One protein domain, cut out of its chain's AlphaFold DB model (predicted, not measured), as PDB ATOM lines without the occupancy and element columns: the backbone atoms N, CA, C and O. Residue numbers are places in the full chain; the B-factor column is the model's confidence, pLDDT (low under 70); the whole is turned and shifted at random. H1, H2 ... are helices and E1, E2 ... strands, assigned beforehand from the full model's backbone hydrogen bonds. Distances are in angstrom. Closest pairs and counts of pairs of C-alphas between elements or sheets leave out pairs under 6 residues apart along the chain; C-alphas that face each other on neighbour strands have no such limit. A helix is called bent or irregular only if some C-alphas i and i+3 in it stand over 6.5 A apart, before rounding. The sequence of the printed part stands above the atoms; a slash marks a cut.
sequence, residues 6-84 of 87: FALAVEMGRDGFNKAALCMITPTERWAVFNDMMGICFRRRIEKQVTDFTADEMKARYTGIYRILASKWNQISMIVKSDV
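AT A GLANCE: This is residues 6 to 84 of the 87 residues of an uncharacterized protein of Firmicutes bacterium (UniProt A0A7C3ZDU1). A strongly twisted, curled five-stranded sheet, E1 to E5, is crossed on one face by H2b, the second arm of a bent helix, while short H1 stands up from the E4 and E5 part. The first arm, H2a, lies off the sheet between H1 and H2b. The printed part has 79 residues, with five named strands followed by two named helices; the sheet's order is E1 E2 E3 E4 E5, all antiparallel, and the class is mixed. It is compact, radius of gyration of the C-alphas 12.0 A, spanning 34 by 27 by 23 A.

IN THESE COORDINATES: E1, residues 6 to 12, begins at C-alpha 6 (30.175, -23.739, 2.486) and measures 17.4 A. E2, residues 18 to 25, 17.9 A, bends by 69 degrees at residue 22. E3 is residues 30 to 36, 18.7 A; E4, 39 to 46, 22.6 A; E5, 49 to 54, 16.9 A. H1 is residues 55 to 61, 9.9 A. H2, residues 63 to 82, was assigned as one helix by its hydrogen bonds but is bent, C-alphas 71 and 74 being 8.4 A apart: H2a is 63 to 71, 14.1 A, and H2b 74 to 82, 12.1 A, ending at C-alpha 82 (47.066, -24.876, 4.020).

HOW THE PARTS SIT: The strands form a meander, each the antiparallel neighbour of the one before, and four hairpins. Within hydrogen-bond range are N 9 and O 21 of E1 and E2, 2.9 A; N 24 and O 31 of E2 and E3, 2.8 A; N 34 and O 41 of E3 and E4, 2.9 A; N 44 and O 51 of E4 and E5, 2.9 A. H1 and H2b on one face make two layers, helices and sheet. H2b lies over E3 at a height of 7.5 A, across it at 70 degrees on the local plane; their closest C-alphas, Phe 34 and Val 80, are 5.7 A apart. H1 stands up from the sheet at 44 degrees, its Ala 55 C-alpha 5.6 A from that of Cys 41 in E4, the closest pair. H1 and H2a only just touch, only at the corner, with 3 pairs of C-alphas within 8 A, closest Lys 59 and Ile 65 at 5.6 A. H2a is not on the sheet and is about perpendicular to H2b, 89 degrees. Every O i to N i+4 pair is within range in H1 and H2b; H2a has 2 of 5, and 4 of 6 O i to N i+3 pairs.

THE WHOLE: The two C-alphas farthest apart, Lys 48 and Ser 71, are 34.3 A apart. The printed part has no cut, and its links are tight. Mean pLDDT of the printed part is 78.1; under 70 are residues 64, 66 to 72, 74 to 75, 77 to 78 and 81 to 84.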
ATOM      1  N   PHE A   6      28.777 -23.836   2.075       83.06
ATOM      2  CA  PHE A   6      30.175 -23.739   2.486       83.06
ATOM      3  C   PHE A   6      30.769 -22.487   1.861       83.06
ATOM      4  O   PHE A   6      30.606 -22.267   0.661       83.06
ATOM      5  N   ALA A   7      31.414 -21.660   2.674       83.50
ATOM      6  CA  ALA A   7      31.999 -20.400   2.238       83.50
ATOM      7  C   ALA A   7      33.284 -20.114   3.012       83.50
ATOM      8  O   ALA A   7      33.383 -20.442   4.193       83.50
ATOM      9  N   LEU A   8      34.248 -19.474   2.355       82.19
ATOM     10  CA  LEU A   8      35.367 -18.849   3.051       82.19
ATOM     11  C   LEU A   8      34.855 -17.587   3.742       82.19
ATOM     12  O   LEU A   8      34.142 -16.784   3.139       82.19
ATOM     13  N   ALA A   9      35.190 -17.430   5.013       81.81
ATOM     14  CA  ALA A   9      34.794 -16.280   5.803       81.81
ATOM     15  C   ALA A   9      35.848 -15.984   6.870       81.81
ATOM     16  O   ALA A   9      36.794 -16.741   7.056       81.81
ATOM     17  N   VAL A  10      35.681 -14.874   7.581       80.56
ATOM     18  CA  VAL A  10      36.542 -14.531   8.714       80.56
ATOM     19  C   VAL A  10      35.921 -15.080   9.997       80.56
ATOM     20  O   VAL A  10      34.730 -14.858  10.250       80.56
ATOM     21  N   GLU A  11      36.705 -15.808  10.788       80.50
ATOM     22  CA  GLU A  11      36.358 -16.274  12.132       80.50
ATOM     23  C   GLU A  11      37.372 -15.729  13.144       80.50
ATOM     24  O   GLU A  11      38.559 -15.602  12.852       80.50
ATOM     25  N   MET A  12      36.910 -15.404  14.348       76.38
ATOM     26  CA  MET A  12      37.793 -15.025  15.441       76.38
ATOM     27  C   MET A  12      38.368 -16.279  16.101       76.38
ATOM     28  O   MET A  12      37.634 -17.066  16.705       76.38
ATOM     29  N   GLY A  13      39.686 -16.426  16.028       73.12
ATOM     30  CA  GLY A  13      40.436 -17.499  16.659       73.12
ATOM     31  C   GLY A  13      40.326 -17.506  18.187       73.12
ATOM     32  O   GLY A  13      39.743 -16.625  18.832       73.12
ATOM     33  N   ARG A  14      40.898 -18.546  18.804       72.56
ATOM     34  CA  ARG A  14      41.000 -18.652  20.275       72.56
ATOM     35  C   ARG A  14      41.940 -17.603  20.874       72.56
ATOM     36  O   ARG A  14      41.783 -17.242  22.030       72.56
ATOM     37  N   ASP A  15      42.874 -17.120  20.070       78.75
ATOM     38  CA  ASP A  15      43.815 -16.045  20.372       78.75
ATOM     39  C   ASP A  15      43.187 -14.642  20.265       78.75
ATOM     40  O   ASP A  15      43.858 -13.652  20.530       78.75
ATOM     41  N   GLY A  16      41.903 -14.544  19.897       77.94
ATOM     42  CA  GLY A  16      41.197 -13.272  19.735       77.94
ATOM     43  C   GLY A  16      41.461 -12.577  18.398       77.94
ATOM     44  O   GLY A  16      40.875 -11.528  18.138       77.94
ATOM     45  N   PHE A  17      42.284 -13.167  17.526       79.81
ATOM     46  CA  PHE A  17      42.582 -12.610  16.211       79.81
ATOM     47  C   PHE A  17      41.648 -13.167  15.144       79.81
ATOM     48  O   PHE A  17      41.298 -14.346  15.134       79.81
ATOM     49  N   ASN A  18      41.261 -12.306  14.211       81.00
ATOM     50  CA  ASN A  18      40.485 -12.696  13.046       81.00
ATOM     51  C   ASN A  18      41.362 -13.479  12.064       81.00
ATOM     52  O   ASN A  18      42.447 -13.025  11.705       81.00
ATOM     53  N   LYS A  19      40.874 -14.631  11.611       80.50
ATOM     54  CA  LYS A  19      41.546 -15.506  10.648       80.50
ATOM     55  C   LYS A  19      40.581 -15.902   9.544       80.50
ATOM     56  O   LYS A  19      39.369 -15.973   9.763       80.50
ATOM     57  N   ALA A  20      41.119 -16.143   8.354       80.44
ATOM     58  CA  ALA A  20      40.355 -16.817   7.319       80.44
ATOM     59  C   ALA A  20      39.999 -18.227   7.811       80.44
ATOM     60  O   ALA A  20      40.798 -18.889   8.469       80.44
ATOM     61  N   ALA A  21      38.769 -18.645   7.547       83.38
ATOM     62  CA  ALA A  21      38.270 -19.956   7.906       83.38
ATOM     63  C   ALA A  21      37.247 -20.412   6.872       83.38
ATOM     64  O   ALA A  21      36.374 -19.651   6.433       83.38
ATOM     65  N   LEU A  22      37.289 -21.696   6.533       86.56
ATOM     66  CA  LEU A  22      36.170 -22.322   5.854       86.56
ATOM     67  C   LEU A  22      35.012 -22.460   6.846       86.56
ATOM     68  O   LEU A  22      35.181 -22.988   7.938       86.56
ATOM     69  N   CYS A  23      33.825 -21.998   6.471       87.81
ATOM     70  CA  CYS A  23      32.632 -22.076   7.299       87.81
ATOM     71  C   CYS A  23      31.549 -22.918   6.627       87.81
ATOM     72  O   CYS A  23      31.229 -22.705   5.456       87.81
ATOM     73  N   MET A  24      30.929 -23.812   7.394       88.81
ATOM     74  CA  MET A  24      29.637 -24.404   7.067       88.81
ATOM     75  C   MET A  24      28.529 -23.531   7.659       88.81
ATOM     76  O   MET A  24      28.512 -23.242   8.854       88.81
ATOM     77  N   ILE A  25      27.590 -23.115   6.822       87.00
ATOM     78  CA  ILE A  25      26.481 -22.237   7.182       87.00
ATOM     79  C   ILE A  25      25.185 -22.998   6.929       87.00
ATOM     80  O   ILE A  25      24.920 -23.435   5.806       87.00
ATOM     81  N   THR A  26      24.387 -23.153   7.973       86.06
ATOM     82  CA  THR A  26      23.000 -23.616   7.901       86.06
ATOM     83  C   THR A  26      22.072 -22.401   8.051       86.06
ATOM     84  O   THR A  26      22.548 -21.300   8.338       86.06
ATOM     85  N   PRO A  27      20.747 -22.541   7.871       85.31
ATOM     86  CA  PRO A  27      19.821 -21.422   8.073       85.31
ATOM     87  C   PRO A  27      19.876 -20.798   9.476       85.31
ATOM     88  O   PRO A  27      19.538 -19.631   9.635       85.31
ATOM     89  N   THR A  28      20.289 -21.566  10.486       83.62
ATOM     90  CA  THR A  28      20.260 -21.169  11.902       83.62
ATOM     91  C   THR A  28      21.639 -21.129  12.552       83.62
ATOM     92  O   THR A  28      21.778 -20.632  13.670       83.62
ATOM     93  N   GLU A  29      22.670 -21.657  11.894       86.38
ATOM     94  CA  GLU A  29      23.968 -21.881  12.518       86.38
ATOM     95  C   GLU A  29      25.124 -21.591  11.572       86.38
ATOM     96  O   GLU A  29      25.042 -21.747  10.353       86.38
ATOM     97  N   ARG A  30      26.254 -21.232  12.172       87.19
ATOM     98  CA  ARG A  30      27.528 -21.095  11.485       87.19
ATOM     99  C   ARG A  30      28.581 -21.890  12.238       87.19
ATOM    100  O   ARG A  30      28.712 -21.761  13.453       87.19
ATOM    101  N   TRP A  31      29.318 -22.685  11.481       89.50
ATOM    102  CA  TRP A  31      30.331 -23.601  11.970       89.50
ATOM    103  C   TRP A  31      31.643 -23.318  11.255       89.50
ATOM    104  O   TRP A  31      31.662 -23.287  10.028       89.50
ATOM    105  N   ALA A  32      32.731 -23.143  11.991       88.94
ATOM    106  CA  ALA A  32      34.068 -23.134  11.421       88.94
ATOM    107  C   ALA A  32      34.534 -24.569  11.173       88.94
ATOM    108  O   ALA A  32      34.359 -25.443  12.018       88.94
ATOM    109  N   VAL A  33      35.104 -24.817  10.003       88.06
ATOM    110  CA  VAL A  33      35.615 -26.119   9.585       88.06
ATOM    111  C   VAL A  33      37.124 -26.089   9.745       88.06
ATOM    112  O   VAL A  33      37.793 -25.240   9.160       88.06
ATOM    113  N   PHE A  34      37.655 -27.007  10.540       84.69
ATOM    114  CA  PHE A  34      39.080 -27.098  10.831       84.69
ATOM    115  C   PHE A  34      39.543 -28.557  10.773       84.69
ATOM    116  O   PHE A  34      38.724 -29.473  10.738       84.69
ATOM    117  N   ASN A  35      40.851 -28.784  10.705       83.31
ATOM    118  CA  ASN A  35      41.430 -30.119  10.696       83.31
ATOM    119  C   ASN A  35      42.211 -30.311  11.995       83.31
ATOM    120  O   ASN A  35      43.032 -29.467  12.346       83.31
ATOM    121  N   ASP A  36      41.947 -31.410  12.686       80.75
ATOM    122  CA  ASP A  36      42.606 -31.811  13.930       80.75
ATOM    123  C   ASP A  36      43.179 -33.236  13.781       80.75
ATOM    124  O   ASP A  36      43.103 -33.837  12.705       80.75
ATOM    125  N   MET A  37      43.743 -33.811  14.845       77.38
ATOM    126  CA  MET A  37      44.290 -35.176  14.857       77.38
ATOM    127  C   MET A  37      43.260 -36.241  14.455       77.38
ATOM    128  O   MET A  37      43.630 -37.276  13.906       77.38
ATOM    129  N   MET A  38      41.969 -35.981  14.685       73.50
ATOM    130  CA  MET A  38      40.864 -36.869  14.299       73.50
ATOM    131  C   MET A  38      40.350 -36.631  12.866       73.50
ATOM    132  O   MET A  38      39.419 -37.303  12.427       73.50
ATOM    133  N   GLY A  39      40.942 -35.693  12.123       79.88
ATOM    134  CA  GLY A  39      40.498 -35.282  10.793       79.88
ATOM    135  C   GLY A  39      39.670 -33.997  10.819       79.88
ATOM    136  O   GLY A  39      39.904 -33.108  11.635       79.88
ATOM    137  N   ILE A  40      38.714 -33.875   9.893       84.38
ATOM    138  CA  ILE A  40      37.891 -32.666   9.783       84.38
ATOM    139  C   ILE A  40      36.907 -32.586  10.951       84.38
ATOM    140  O   ILE A  40      36.108 -33.499  11.185       84.38
ATOM    141  N   CYS A  41      36.925 -31.437  11.609       87.62
ATOM    142  CA  CYS A  41      36.075 -31.076  12.723       87.62
ATOM    143  C   CYS A  41      35.329 -29.769  12.428       87.62
ATOM    144  O   CYS A  41      35.730 -28.954  11.592       87.62
ATOM    145  N   PHE A  42      34.222 -29.577  13.133       90.00
ATOM    146  CA  PHE A  42      33.331 -28.436  13.002       90.00
ATOM    147  C   PHE A  42      33.175 -27.773  14.360       90.00
ATOM    148  O   PHE A  42      32.745 -28.405  15.320       90.00
ATOM    149  N   ARG A  43      33.503 -26.492  14.438       89.38
ATOM    150  CA  ARG A  43      33.418 -25.684  15.648       89.38
ATOM    151  C   ARG A  43      32.258 -24.718  15.550       89.38
ATOM    152  O   ARG A  43      32.166 -23.967  14.584       89.38
ATOM    153  N   ARG A  44      31.424 -24.660  16.580       88.25
ATOM    154  CA  ARG A  44      30.464 -23.568  16.774       88.25
ATOM    155  C   ARG A  44      30.835 -22.787  18.016       88.25
ATOM    156  O   ARG A  44      31.098 -23.367  19.067       88.25
ATOM    157  N   ARG A  45      30.812 -21.462  17.893       76.88
ATOM    158  CA  ARG A  45      30.908 -20.545  19.027       76.88
ATOM    159  C   ARG A  45      29.517 -19.987  19.315       76.88
ATOM    160  O   ARG A  45      28.916 -19.356  18.449       76.88
ATOM    161  N   ILE A  46      29.013 -20.239  20.516       76.88
ATOM    162  CA  ILE A  46      27.795 -19.621  21.046       76.88
ATOM    163  C   ILE A  46      28.235 -18.799  22.248       76.88
ATOM    164  O   ILE A  46      28.621 -19.359  23.271       76.88
ATOM    165  N   GLU A  47      28.230 -17.475  22.104       75.00
ATOM    166  CA  GLU A  47      28.689 -16.542  23.138       75.00
ATOM    167  C   GLU A  47      30.097 -16.894  23.665       75.00
ATOM    168  O   GLU A  47      31.091 -16.701  22.961       75.00
ATOM    169  N   LYS A  48      30.181 -17.421  24.897       70.56
ATOM    170  CA  LYS A  48      31.415 -17.827  25.587       70.56
ATOM    171  C   LYS A  48      31.712 -19.325  25.495       70.56
ATOM    172  O   LYS A  48      32.752 -19.759  25.982       70.56
ATOM    173  N   GLN A  49      30.823 -20.119  24.904       76.44
ATOM    174  CA  GLN A  49      31.013 -21.556  24.750       76.44
ATOM    175  C   GLN A  49      31.476 -21.894  23.336       76.44
ATOM    176  O   GLN A  49      30.976 -21.371  22.338       76.44
ATOM    177  N   VAL A  50      32.455 -22.790  23.271       81.44
ATOM    178  CA  VAL A  50      32.975 -23.359  22.033       81.44
ATOM    179  C   VAL A  50      32.683 -24.848  22.074       81.44
ATOM    180  O   VAL A  50      33.069 -25.520  23.029       81.44
ATOM    181  N   THR A  51      31.999 -25.352  21.055       86.88
ATOM    182  CA  THR A  51      31.701 -26.778  20.925       86.88
ATOM    183  C   THR A  51      32.238 -27.280  19.598       86.88
ATOM    184  O   THR A  51      31.917 -26.721  18.546       86.88
ATOM    185  N   ASP A  52      33.039 -28.337  19.670       89.94
ATOM    186  CA  ASP A  52      33.664 -28.979  18.521       89.94
ATOM    187  C   ASP A  52      32.972 -30.328  18.277       89.94
ATOM    188  O   ASP A  52      32.662 -31.050  19.223       89.94
ATOM    189  N   PHE A  53      32.715 -30.650  17.011       90.44
ATOM    190  CA  PHE A  53      32.139 -31.919  16.572       90.44
ATOM    191  C   PHE A  53      32.988 -32.530  15.470       90.44
ATOM    192  O   PHE A  53      33.478 -31.835  14.578       90.44
ATOM    193  N   THR A  54      33.106 -33.846  15.498       89.31
ATOM    194  CA  THR A  54      33.707 -34.625  14.421       89.31
ATOM    195  C   THR A  54      32.836 -34.590  13.167       89.31
ATOM    196  O   THR A  54      31.624 -34.342  13.208       89.31
ATOM    197  N   ALA A  55      33.443 -34.893  12.020       85.88
ATOM    198  CA  ALA A  55      32.702 -35.082  10.781       85.88
ATOM    199  C   ALA A  55      31.579 -36.125  10.906       85.88
ATOM    200  O   ALA A  55      30.525 -35.942  10.302       85.88
ATOM    201  N   ASP A  56      31.778 -37.200  11.672       85.69
ATOM    202  CA  ASP A  56      30.783 -38.266  11.838       85.69
ATOM    203  C   ASP A  56      29.581 -37.816  12.676       85.69
ATOM    204  O   ASP A  56      28.433 -38.061  12.295       85.69
ATOM    205  N   GLU A  57      29.808 -37.063  13.752       89.94
ATOM    206  CA  GLU A  57      28.719 -36.458  14.530       89.94
ATOM    207  C   GLU A  57      27.921 -35.455  13.692       89.94
ATOM    208  O   GLU A  57      26.689 -35.412  13.743       89.94
ATOM    209  N   MET A  58      28.610 -34.662  12.870       87.94
ATOM    210  CA  MET A  58      27.962 -33.681  12.005       87.94
ATOM    211  C   MET A  58      27.191 -34.343  10.861       87.94
ATOM    212  O   MET A  58      26.098 -33.890  10.530       87.94
ATOM    213  N   LYS A  59      27.692 -35.450  10.304       83.81
ATOM    214  CA  LYS A  59      26.971 -36.296   9.340       83.81
ATOM    215  C   LYS A  59      25.643 -36.801   9.905       83.81
ATOM    216  O   LYS A  59      24.633 -36.749   9.208       83.81
ATOM    217  N   ALA A  60      25.632 -37.263  11.157       85.31
ATOM    218  CA  ALA A  60      24.412 -37.733  11.816       85.31
ATOM    219  C   ALA A  60      23.369 -36.613  11.985       85.31
ATOM    220  O   ALA A  60      22.169 -36.870  11.919       85.31
ATOM    221  N   ARG A  61      23.822 -35.366  12.160       85.94
ATOM    222  CA  ARG A  61      22.956 -34.187  12.322       85.94
ATOM    223  C   ARG A  61      22.488 -33.587  11.003       85.94
ATOM    224  O   ARG A  61      21.370 -33.094  10.918       85.94
ATOM    225  N   TYR A  62      23.341 -33.617   9.984       82.00
ATOM    226  CA  TYR A  62      23.170 -32.842   8.764       82.00
ATOM    227  C   TYR A  62      23.422 -33.689   7.515       82.00
ATOM    228  O   TYR A  62      24.557 -33.933   7.100       82.00
ATOM    229  N   THR A  63      22.338 -34.056   6.828       71.19
ATOM    230  CA  THR A  63      22.385 -34.873   5.599       71.19
ATOM    231  C   THR A  63      23.188 -34.232   4.459       71.19
ATOM    232  O   THR A  63      23.800 -34.943   3.661       71.19
ATOM    233  N   GLY A  64      23.248 -32.898   4.378       69.00
ATOM    234  CA  GLY A  64      24.008 -32.193   3.337       69.00
ATOM    235  C   GLY A  64      25.529 -32.372   3.438       69.00
ATOM    236  O   GLY A  64      26.220 -32.261   2.426       69.00
ATOM    237  N   ILE A  65      26.052 -32.735   4.614       70.31
ATOM    238  CA  ILE A  65      27.487 -32.981   4.814       70.31
ATOM    239  C   ILE A  65      27.937 -34.238   4.052       70.31
ATOM    240  O   ILE A  65      28.997 -34.219   3.422       70.31
ATOM    241  N   TYR A  66      27.102 -35.286   3.981       62.69
ATOM    242  CA  TYR A  66      27.376 -36.504   3.196       62.69
ATOM    243  C   TYR A  66      27.662 -36.232   1.712       62.69
ATOM    244  O   TYR A  66      28.532 -36.872   1.123       62.69
ATOM    245  N   ARG A  67      26.988 -35.252   1.095       59.16
ATOM    246  CA  ARG A  67      27.215 -34.913  -0.326       59.16
ATOM    247  C   ARG A  67      28.587 -34.286  -0.578       59.16
ATOM    248  O   ARG A  67      29.159 -34.439  -1.658       59.16
ATOM    249  N   ILE A  68      29.122 -33.591   0.418       62.75
ATOM    250  CA  ILE A  68      30.421 -32.916   0.343       62.75
ATOM    251  C   ILE A  68      31.554 -33.909   0.546       62.75
ATOM    252  O   ILE A  68      32.537 -33.877  -0.195       62.75
ATOM    253  N   LEU A  69      31.366 -34.840   1.486       60.66
ATOM    254  CA  LEU A  69      32.250 -35.983   1.703       60.66
ATOM    255  C   LEU A  69      32.489 -36.780   0.418       60.66
ATOM    256  O   LEU A  69      33.623 -37.129   0.117       60.66
ATOM    257  N   ALA A  70      31.436 -37.014  -0.365       58.25
ATOM    258  CA  ALA A  70      31.529 -37.822  -1.577       58.25
ATOM    259  C   ALA A  70      32.263 -37.136  -2.745       58.25
ATOM    260  O   ALA A  70      32.796 -37.825  -3.605       58.25
ATOM    261  N   SER A  71      32.288 -35.797  -2.813       63.75
ATOM    262  CA  SER A  71      32.745 -35.080  -4.020       63.75
ATOM    263  C   SER A  71      33.940 -34.147  -3.815       63.75
ATOM    264  O   SER A  71      34.662 -33.884  -4.775       63.75
ATOM    265  N   LYS A  72      34.157 -33.613  -2.604       69.81
ATOM    266  CA  LYS A  72      35.108 -32.503  -2.377       69.81
ATOM    267  C   LYS A  72      35.905 -32.592  -1.070       69.81
ATOM    268  O   LYS A  72      36.600 -31.641  -0.718       69.81
ATOM    269  N   TRP A  73      35.855 -33.720  -0.356       70.00
ATOM    270  CA  TRP A  73      36.486 -33.867   0.965       70.00
ATOM    271  C   TRP A  73      37.993 -33.607   0.970       70.00
ATOM    272  O   TRP A  73      38.505 -32.901   1.838       70.00
ATOM    273  N   ASN A  74      38.696 -34.116  -0.043       66.94
ATOM    274  CA  ASN A  74      40.136 -33.907  -0.187       66.94
ATOM    275  C   ASN A  74      40.471 -32.426  -0.415       66.94
ATOM    276  O   ASN A  74      41.414 -31.919   0.180       66.94
ATOM    277  N   GLN A  75      39.662 -31.711  -1.203       69.88
ATOM    278  CA  GLN A  75      39.860 -30.279  -1.465       69.88
ATOM    279  C   GLN A  75      39.640 -29.443  -0.201       69.88
ATOM    280  O   GLN A  75      40.444 -28.569   0.107       69.88
ATOM    281  N   ILE A  76      38.592 -29.748   0.568       71.56
ATOM    282  CA  ILE A  76      38.335 -29.092   1.856       71.56
ATOM    283  C   ILE A  76      39.472 -29.369   2.836       71.56
ATOM    284  O   ILE A  76      39.987 -28.446   3.456       71.56
ATOM    285  N   SER A  77      39.917 -30.624   2.923       68.50
ATOM    286  CA  SER A  77      41.045 -31.002   3.776       68.50
ATOM    287  C   SER A  77      42.320 -30.247   3.403       68.50
ATOM    288  O   SER A  77      43.070 -29.862   4.293       68.50
ATOM    289  N   MET A  78      42.570 -30.023   2.108       68.31
ATOM    290  CA  MET A  78      43.715 -29.240   1.645       68.31
ATOM    291  C   MET A  78      43.613 -27.781   2.080       68.31
ATOM    292  O   MET A  78      44.550 -27.314   2.710       68.31
ATOM    293  N   ILE A  79      42.482 -27.108   1.828       70.56
ATOM    294  CA  ILE A  79      42.256 -25.699   2.215       70.56
ATOM    295  C   ILE A  79      42.519 -25.501   3.710       70.56
ATOM    296  O   ILE A  79      43.265 -24.620   4.124       70.56
ATOM    297  N   VAL A  80      41.938 -26.384   4.514       70.75
ATOM    298  CA  VAL A  80      41.992 -26.293   5.970       70.75
ATOM    299  C   VAL A  80      43.388 -26.625   6.522       70.75
ATOM    300  O   VAL A  80      43.767 -26.124   7.577       70.75
ATOM    301  N   LYS A  81      44.174 -27.451   5.820       67.81
ATOM    302  CA  LYS A  81      45.581 -27.724   6.162       67.81
ATOM    303  C   LYS A  81      46.529 -26.620   5.686       67.81
ATOM    304  O   LYS A  81      47.533 -26.384   6.346       67.81
ATOM    305  N   SER A  82      46.234 -25.956   4.566       60.06
ATOM    306  CA  SER A  82      47.066 -24.876   4.020       60.06
ATOM    307  C   SER A  82      46.972 -23.565   4.807       60.06
ATOM    308  O   SER A  82      47.935 -22.809   4.808       60.06
ATOM    309  N   ASP A  83      45.883 -23.324   5.547       51.06
ATOM    310  CA  ASP A  83      45.747 -22.160   6.447       51.06
ATOM    311  C   ASP A  83      46.661 -22.228   7.697       51.06
ATOM    312  O   ASP A  83      46.636 -21.333   8.543       51.06
ATOM    313  N   VAL A  84      47.491 -23.273   7.830       46.78
ATOM    314  CA  VAL A  84      48.483 -23.412   8.915       46.78
ATOM    315  C   VAL A  84      49.807 -22.689   8.599       46.78
ATOM    316  O   VAL A  84      50.602 -22.469   9.509       46.78
TER     317      VAL A  84